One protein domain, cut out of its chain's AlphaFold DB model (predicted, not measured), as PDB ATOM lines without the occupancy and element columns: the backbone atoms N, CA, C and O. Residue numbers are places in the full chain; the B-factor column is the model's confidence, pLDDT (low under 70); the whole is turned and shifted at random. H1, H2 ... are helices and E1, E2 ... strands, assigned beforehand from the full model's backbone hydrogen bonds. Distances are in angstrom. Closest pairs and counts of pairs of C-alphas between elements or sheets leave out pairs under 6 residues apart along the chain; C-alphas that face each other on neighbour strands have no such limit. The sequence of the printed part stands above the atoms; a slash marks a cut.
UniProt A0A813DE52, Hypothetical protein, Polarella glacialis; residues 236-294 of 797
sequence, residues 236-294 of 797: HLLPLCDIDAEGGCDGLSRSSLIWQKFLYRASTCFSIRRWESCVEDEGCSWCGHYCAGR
ATOM      1  N   HIS A 236      73.621  11.135  41.847       83.75
ATOM      2  CA  HIS A 236      74.944  10.525  42.030       83.75
ATOM      3  C   HIS A 236      75.772  11.099  43.193       83.75
ATOM      4  O   HIS A 236      76.799  10.520  43.559       83.75
ATOM      5  N   LEU A 237      75.362  12.236  43.760       86.81
ATOM      6  CA  LEU A 237      76.007  12.855  44.922       86.81
ATOM      7  C   LEU A 237      75.349  12.440  46.246       86.81
ATOM      8  O   LEU A 237      75.890  12.710  47.317       86.81
ATOM      9  N   LEU A 238      74.198  11.770  46.186       85.69
ATOM     10  CA  LEU A 238      73.488  11.273  47.359       85.69
ATOM     11  C   LEU A 238      74.003   9.881  47.752       85.69
ATOM     12  O   LEU A 238      74.407   9.122  46.873       85.69
ATOM     13  N   PRO A 239      73.983   9.503  49.043       86.31
ATOM     14  CA  PRO A 239      74.287   8.135  49.451       86.31
ATOM     15  C   PRO A 239      73.423   7.121  48.695       86.31
ATOM     16  O   PRO A 239      72.225   7.344  48.485       86.31
ATOM     17  N   LEU A 240      74.013   5.985  48.320       88.94
ATOM     18  CA  LEU A 240      73.233   4.855  47.828       88.94
ATOM     19  C   LEU A 240      72.332   4.345  48.950       88.94
ATOM     20  O   LEU A 240      72.820   4.021  50.031       88.94
ATOM     21  N   CYS A 241      71.034   4.249  48.677       87.88
ATOM     22  CA  CYS A 241      70.093   3.664  49.607       87.88
ATOM     23  C   CYS A 241      70.485   2.217  49.915       87.88
ATOM     24  O   CYS A 241      70.850   1.433  49.025       87.88
ATOM     25  N   ASP A 242      70.369   1.881  51.192       82.62
ATOM     26  CA  ASP A 242      70.325   0.509  51.657       82.62
ATOM     27  C   ASP A 242      68.860   0.055  51.703       82.62
ATOM     28  O   ASP A 242      68.125   0.380  52.634       82.62
ATOM     29  N   ILE A 243      68.420  -0.640  50.649       74.12
ATOM     30  CA  ILE A 243      67.041  -1.141  50.540       74.12
ATOM     31  C   ILE A 243      66.734  -2.237  51.568       74.12
ATOM     32  O   ILE A 243      65.561  -2.513  51.813       74.12
ATOM     33  N   ASP A 244      67.770  -2.844  52.156       73.94
ATOM     34  CA  ASP A 244      67.640  -3.896  53.160       73.94
ATOM     35  C   ASP A 244      67.643  -3.325  54.591       73.94
ATOM     36  O   ASP A 244      67.200  -3.997  55.525       73.94
ATOM     37  N   ALA A 245      68.108  -2.084  54.783       76.69
ATOM     38  CA  ALA A 245      68.063  -1.400  56.070       76.69
ATOM     39  C   ALA A 245      66.745  -0.639  56.264       76.69
ATOM     40  O   ALA A 245      66.326   0.168  55.430       76.69
ATOM     41  N   GLU A 246      66.115  -0.830  57.423       70.31
ATOM     42  CA  GLU A 246      64.969  -0.022  57.841       70.31
ATOM     43  C   GLU A 246      65.389   1.456  57.935       70.31
ATOM     44  O   GLU A 246      66.324   1.805  58.657       70.31
ATOM     45  N   GLY A 247      64.744   2.319  57.144       78.75
ATOM     46  CA  GLY A 247      65.100   3.738  57.021       78.75
ATOM     47  C   GLY A 247      66.345   4.039  56.169       78.75
ATOM     48  O   GLY A 247      66.758   5.191  56.070       78.75
ATOM     49  N   GLY A 248      66.947   3.045  55.498       78.75
ATOM     50  CA  GLY A 248      68.162   3.223  54.682       78.75
ATOM     51  C   GLY A 248      67.995   4.118  53.443       78.75
ATOM     52  O   GLY A 248      68.982   4.536  52.838       78.75
ATOM     53  N   CYS A 249      66.751   4.433  53.080       86.19
ATOM     54  CA  CYS A 249      66.370   5.349  52.003       86.19
ATOM     55  C   CYS A 249      65.853   6.707  52.524       86.19
ATOM     56  O   CYS A 249      65.461   7.553  51.712       86.19
ATOM     57  N   ASP A 250      65.785   6.918  53.844       87.00
ATOM     58  CA  ASP A 250      65.112   8.082  54.418       87.00
ATOM     59  C   ASP A 250      65.801   9.387  53.997       87.00
ATOM     60  O   ASP A 250      67.016   9.556  54.102       87.00
ATOM     61  N   GLY A 251      65.002  10.338  53.509       83.81
ATOM     62  CA  GLY A 251      65.478  11.645  53.050       83.81
ATOM     63  C   GLY A 251      65.908  11.709  51.582       83.81
ATOM     64  O   GLY A 251      66.199  12.804  51.101       83.81
ATOM     65  N   LEU A 252      65.905  10.593  50.843       85.31
ATOM     66  CA  LEU A 252      66.079  10.631  49.390       85.31
ATOM     67  C   LEU A 252      64.784  11.067  48.699       85.31
ATOM     68  O   LEU A 252      63.691  10.595  49.018       85.31
ATOM     69  N   SER A 253      64.907  11.946  47.702       86.75
ATOM     70  CA  SER A 253      63.768  12.300  46.855       86.75
ATOM     71  C   SER A 253      63.300  11.086  46.048       86.75
ATOM     72  O   SER A 253      64.075  10.184  45.715       86.75
ATOM     73  N   ARG A 254      62.028  11.095  45.645       84.94
ATOM     74  CA  ARG A 254      61.461  10.053  44.779       84.94
ATOM     75  C   ARG A 254      62.269   9.881  43.490       84.94
ATOM     76  O   ARG A 254      62.547   8.752  43.094       84.94
ATOM     77  N   SER A 255      62.662  10.988  42.859       86.19
ATOM     78  CA  SER A 255      63.512  10.986  41.664       86.19
ATOM     79  C   SER A 255      64.851  10.298  41.932       86.19
ATOM     80  O   SER A 255      65.280   9.474  41.129       86.19
ATOM     81  N   SER A 256      65.483  10.544  43.077       88.81
ATOM     82  CA  SER A 256      66.742   9.889  43.454       88.81
ATOM     83  C   SER A 256      66.583   8.377  43.620       88.81
ATOM     84  O   SER A 256      67.418   7.616  43.137       88.81
ATOM     85  N   LEU A 257      65.479   7.924  44.221       90.19
ATOM     86  CA  LEU A 257      65.175   6.496  44.368       90.19
ATOM     87  C   LEU A 257      64.971   5.799  43.016       90.19
ATOM     88  O   LEU A 257      65.461   4.691  42.808       90.19
ATOM     89  N   ILE A 258      64.281   6.453  42.077       91.06
ATOM     90  CA  ILE A 258      64.090   5.935  40.711       91.06
ATOM     91  C   ILE A 258      65.432   5.815  39.994       91.06
ATOM     92  O   ILE A 258      65.720   4.784  39.387       91.06
ATOM     93  N   TRP A 259      66.269   6.844  40.089       94.00
ATOM     94  CA  TRP A 259      67.596   6.824  39.490       94.00
ATOM     95  C   TRP A 259      68.467   5.710  40.079       94.00
ATOM     96  O   TRP A 259      69.034   4.925  39.322       94.00
ATOM     97  N   GLN A 260      68.499   5.553  41.407       93.25
ATOM     98  CA  GLN A 260      69.264   4.482  42.052       93.25
ATOM     99  C   GLN A 260      68.738   3.090  41.681       93.25
ATOM    100  O   GLN A 260      69.532   2.191  41.419       93.25
ATOM    101  N   LYS A 261      67.412   2.913  41.566       93.88
ATOM    102  CA  LYS A 261      66.809   1.673  41.053       93.88
ATOM    103  C   LYS A 261      67.388   1.304  39.684       93.88
ATOM    104  O   LYS A 261      67.715   0.139  39.459       93.88
ATOM    105  N   PHE A 262      67.489   2.264  38.766       95.75
ATOM    106  CA  PHE A 262      68.031   2.009  37.430       95.75
ATOM    107  C   PHE A 262      69.549   1.834  37.432       95.75
ATOM    108  O   PHE A 262      70.054   0.980  36.706       95.75
ATOM    109  N   LEU A 263      70.268   2.531  38.311       94.69
ATOM    110  CA  LEU A 263      71.693   2.297  38.518       94.69
ATOM    111  C   LEU A 263      71.984   0.856  38.974       94.69
ATOM    112  O   LEU A 263      72.875   0.211  38.426       94.69
ATOM    113  N   TYR A 264      71.221   0.321  39.935       94.12
ATOM    114  CA  TYR A 264      71.396  -1.062  40.404       94.12
ATOM    115  C   TYR A 264      71.147  -2.099  39.311       94.12
ATOM    116  O   TYR A 264      71.741  -3.175  39.331       94.12
ATOM    117  N   ARG A 265      70.287  -1.781  38.339       94.12
ATOM    118  CA  ARG A 265      70.054  -2.638  37.171       94.12
ATOM    119  C   ARG A 265      71.175  -2.540  36.150       94.12
ATOM    120  O   ARG A 265      71.535  -3.557  35.570       94.12
ATOM    121  N   ALA A 266      71.744  -1.350  35.974       93.81
ATOM    122  CA  ALA A 266      72.861  -1.147  35.063       93.81
ATOM    123  C   ALA A 266      74.108  -1.934  35.496       93.81
ATOM    124  O   ALA A 266      74.896  -2.361  34.657       93.81
ATOM    125  N   SER A 267      74.300  -2.134  36.803       93.44
ATOM    126  CA  SER A 267      75.361  -2.995  37.323       93.44
ATOM    127  C   SER A 267      75.017  -3.514  38.716       93.44
ATOM    128  O   SER A 267      74.900  -2.735  39.666       93.44
ATOM    129  N   THR A 268      74.980  -4.841  38.860       93.12
ATOM    130  CA  THR A 268      74.757  -5.525  40.144       93.12
ATOM    131  C   THR A 268      75.815  -5.179  41.182       93.12
ATOM    132  O   THR A 268      75.513  -5.184  42.367       93.12
ATOM    133  N   CYS A 269      77.027  -4.780  40.780       94.56
ATOM    134  CA  CYS A 269      78.032  -4.319  41.734       94.56
ATOM    135  C   CYS A 269      77.517  -3.167  42.598       94.56
ATOM    136  O   CYS A 269      77.826  -3.120  43.778       94.56
ATOM    137  N   PHE A 270      76.657  -2.285  42.077       92.75
ATOM    138  CA  PHE A 270      76.126  -1.185  42.875       92.75
ATOM    139  C   PHE A 270      75.183  -1.636  43.991       92.75
ATOM    140  O   PHE A 270      74.855  -0.799  44.822       92.75
ATOM    141  N   SER A 271      74.739  -2.895  44.064       89.94
ATOM    142  CA  SER A 271      74.025  -3.412  45.243       89.94
ATOM    143  C   SER A 271      74.966  -3.969  46.316       89.94
ATOM    144  O   SER A 271      74.549  -4.160  47.456       89.94
ATOM    145  N   ILE A 272      76.250  -4.177  46.004       91.19
ATOM    146  CA  ILE A 272      77.235  -4.683  46.959       91.19
ATOM    147  C   ILE A 272      77.754  -3.520  47.818       91.19
ATOM    148  O   ILE A 272      78.313  -2.535  47.329       91.19
ATOM    149  N   ARG A 273      77.527  -3.618  49.132       84.31
ATOM    150  CA  ARG A 273      77.814  -2.554  50.116       84.31
ATOM    151  C   ARG A 273      79.024  -2.827  50.995       84.31
ATOM    152  O   ARG A 273      79.540  -1.907  51.621       84.31
ATOM    153  N   ARG A 274      79.447  -4.084  51.089       88.00
ATOM    154  CA  ARG A 274      80.540  -4.507  51.965       88.00
ATOM    155  C   ARG A 274      81.790  -4.742  51.143       88.00
ATOM    156  O   ARG A 274      81.714  -5.368  50.088       88.00
ATOM    157  N   TRP A 275      82.920  -4.256  51.648       91.56
ATOM    158  CA  TRP A 275      84.233  -4.460  51.041       91.56
ATOM    159  C   TRP A 275      84.491  -5.945  50.777       91.56
ATOM    160  O   TRP A 275      84.893  -6.304  49.678       91.56
ATOM    161  N   GLU A 276      84.193  -6.802  51.752       93.19
ATOM    162  CA  GLU A 276      84.440  -8.241  51.684       93.19
ATOM    163  C   GLU A 276      83.697  -8.862  50.499       93.19
ATOM    164  O   GLU A 276      84.312  -9.469  49.627       93.19
ATOM    165  N   SER A 277      82.392  -8.598  50.400       93.19
ATOM    166  CA  SER A 277      81.561  -9.069  49.288       93.19
ATOM    167  C   SER A 277      81.967  -8.454  47.946       93.19
ATOM    168  O   SER A 277      81.799  -9.078  46.907       93.19
ATOM    169  N   CYS A 278      82.507  -7.233  47.957       93.00
ATOM    170  CA  CYS A 278      82.986  -6.563  46.753       93.00
ATOM    171  C   CYS A 278      84.188  -7.257  46.131       93.00
ATOM    172  O   CYS A 278      84.291  -7.354  44.915       93.00
ATOM    173  N   VAL A 279      85.129  -7.658  46.985       91.19
ATOM    174  CA  VAL A 279      86.415  -8.232  46.582       91.19
ATOM    175  C   VAL A 279      86.261  -9.702  46.197       91.19
ATOM    176  O   VAL A 279      87.070 -10.216  45.430       91.19
ATOM    177  N   GLU A 280      85.222 -10.369  46.703       93.12
ATOM    178  CA  GLU A 280      84.856 -11.734  46.313       93.12
ATOM    179  C   GLU A 280      84.185 -11.808  44.929       93.12
ATOM    180  O   GLU A 280      84.276 -12.845  44.270       93.12
ATOM    181  N   ASP A 281      83.544 -10.733  44.461       93.62
ATOM    182  CA  ASP A 281      82.923 -10.679  43.135       93.62
ATOM    183  C   ASP A 281      83.947 -10.243  42.068       93.62
ATOM    184  O   ASP A 281      84.342  -9.078  41.991       93.62
ATOM    185  N   GLU A 282      84.374 -11.179  41.210       90.12
ATOM    186  CA  GLU A 282      85.387 -10.950  40.161       90.12
ATOM    187  C   GLU A 282      85.002  -9.852  39.142       90.12
ATOM    188  O   GLU A 282      85.857  -9.368  38.386       90.12
ATOM    189  N   GLY A 283      83.728  -9.445  39.102       90.50
ATOM    190  CA  GLY A 283      83.212  -8.378  38.247       90.50
ATOM    191  C   GLY A 283      83.196  -6.993  38.895       90.50
ATOM    192  O   GLY A 283      82.981  -6.001  38.187       90.50
ATOM    193  N   CYS A 284      83.439  -6.901  40.203       94.69
ATOM    194  CA  CYS A 284      83.278  -5.678  40.975       94.69
ATOM    195  C   CYS A 284      84.610  -5.113  41.480       94.69
ATOM    196  O   CYS A 284      85.658  -5.754  41.511       94.69
ATOM    197  N   SER A 285      84.600  -3.830  41.815       92.88
ATOM    198  CA  SER A 285      85.737  -3.121  42.387       92.88
ATOM    199  C   SER A 285      85.240  -2.173  43.461       92.88
ATOM    200  O   SER A 285      84.278  -1.429  43.259       92.88
ATOM    201  N   TRP A 286      85.887  -2.211  44.621       92.12
ATOM    202  CA  TRP A 286      85.520  -1.351  45.736       92.12
ATOM    203  C   TRP A 286      86.065   0.059  45.554       92.12
ATOM    204  O   TRP A 286      87.266   0.264  45.377       92.12
ATOM    205  N   CYS A 287      85.176   1.035  45.688       89.50
ATOM    206  CA  CYS A 287      85.449   2.450  45.488       89.50
ATOM    207  C   CYS A 287      85.460   3.246  46.801       89.50
ATOM    208  O   CYS A 287      85.213   4.451  46.806       89.50
ATOM    209  N   GLY A 288      85.719   2.584  47.930       87.00
ATOM    210  CA  GLY A 288      85.792   3.200  49.258       87.00
ATOM    211  C   GLY A 288      84.474   3.155  50.032       87.00
ATOM    212  O   GLY A 288      84.493   2.821  51.213       87.00
ATOM    213  N   HIS A 289      83.348   3.432  49.368       84.06
ATOM    214  CA  HIS A 289      82.008   3.450  49.988       84.06
ATOM    215  C   HIS A 289      80.952   2.628  49.233       84.06
ATOM    216  O   HIS A 289      79.848   2.423  49.729       84.06
ATOM    217  N   TYR A 290      81.274   2.172  48.026       88.88
ATOM    218  CA  TYR A 290      80.392   1.390  47.167       88.88
ATOM    219  C   TYR A 290      81.227   0.470  46.284       88.88
ATOM    220  O   TYR A 290      82.416   0.711  46.064       88.88
ATOM    221  N   CYS A 291      80.589  -0.560  45.748       90.94
ATOM    222  CA  CYS A 291      81.136  -1.359  44.668       90.94
ATOM    223  C   CYS A 291      80.671  -0.819  43.324       90.94
ATOM    224  O   CYS A 291      79.498  -0.490  43.140       90.94
ATOM    225  N   ALA A 292      81.586  -0.759  42.371       91.44
ATOM    226  CA  ALA A 292      81.278  -0.465  40.984       91.44
ATOM    227  C   ALA A 292      81.693  -1.651  40.116       91.44
ATOM    228  O   ALA A 292      82.578  -2.420  40.492       91.44
ATOM    229  N   GLY A 293      81.057  -1.812  38.955       89.31
ATOM    230  CA  GLY A 293      81.540  -2.772  37.967       89.31
ATOM    231  C   GLY A 293      82.967  -2.423  37.554       89.31
ATOM    232  O   GLY A 293      83.329  -1.250  37.520       89.31
ATOM    233  N   ARG A 294      83.771  -3.425  37.190       84.56
ATOM    234  CA  ARG A 294      85.187  -3.259  36.806       84.56
ATOM    235  C   ARG A 294      85.434  -2.202  35.716       84.56
ATOM    236  O   ARG A 294      86.543  -1.689  35.587       84.56
TER     237      ARG A 294
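Overview. This is residues 236 to 294 of the 797 residues of the protein "Hypothetical protein" of Polarella glacialis (UniProt A0A813DE52). The model has two parts side by side: at one end a wide loop without named elements, residues 236 to 253, leads into the longest helix, H1, and at the other end a small head gathers two short helices, H2 and H3, round a tiny two-stranded hairpin, E1 and E2. H1 runs from the loop toward the head, and H2 sits where the two parts join. The printed part has 59 residues, with three named helices and then two named strands in the order H1, H2, H3, E1, E2; the sheet has the order E1 - E2 and is antiparallel. The class is mixed, helices and strands, with under half of the residues, 29, in named elements. The whole is compact, with a radius of gyration of the C-alphas of 11.4 A, and the C-alphas span 32 by 21 by 18 A.

Arrangement. Start at His 236 and go through residues 236 to 253, which hold no named element, to reach H1, residues 254 to 266. Next comes H2, residues 268 to 271; the two only just touch, with 3 pairs of C-alphas within 8 A, only at the corner by their link, and H1 does so with residues 263 to 264 alone. Their closest C-alphas are those of Tyr 264 and Phe 270, 5.3 A apart. Look next at H3, residues 275 to 280, which is close to H2 but not clearly touching, the closest C-alphas being those of Cys 269 and Cys 278, 7.4 A apart. E1, residues 284 to 286, and E2, residues 291 to 293, form a hairpin of antiparallel neighbours, at 143 degrees between their directions. Within hydrogen-bond range there are N 285 and O 292 at 2.8 A, and N 292 and O 285 at 2.9 A. The closest C-alphas of H2 and E2 are those of Cys 269 and Ala 292, 5.1 A apart, and those of H3 and E1 are Cys 278 and Cys 284, 5.9 A apart. H1 is apart from H3, E1 and E2. Every O i to N i+4 pair is within hydrogen-bond range in H1 and H3, while H2 is too short for such a pair.

Along the chain. Find C-alpha 254 at (61.461, 10.053, 44.779), where H1 begins; it runs 18.7 A to C-alpha 266. H2 is 5.6 A long and H3 8.7 A. E1 measures 6.8 A and E2 6.9 A, ending at C-alpha 293 at (81.540, -2.772, 37.967).

Size, cuts and confidence. The C-alphas farthest apart are those of Gly 251 and Glu 282, at 32.8 A. The printed part has no cut, and the links from H1 to H2, H2 to H3, H3 to E1 and E1 to E2 are tight. The mean pLDDT of the printed part is 88.5, and no printed residue is under 70.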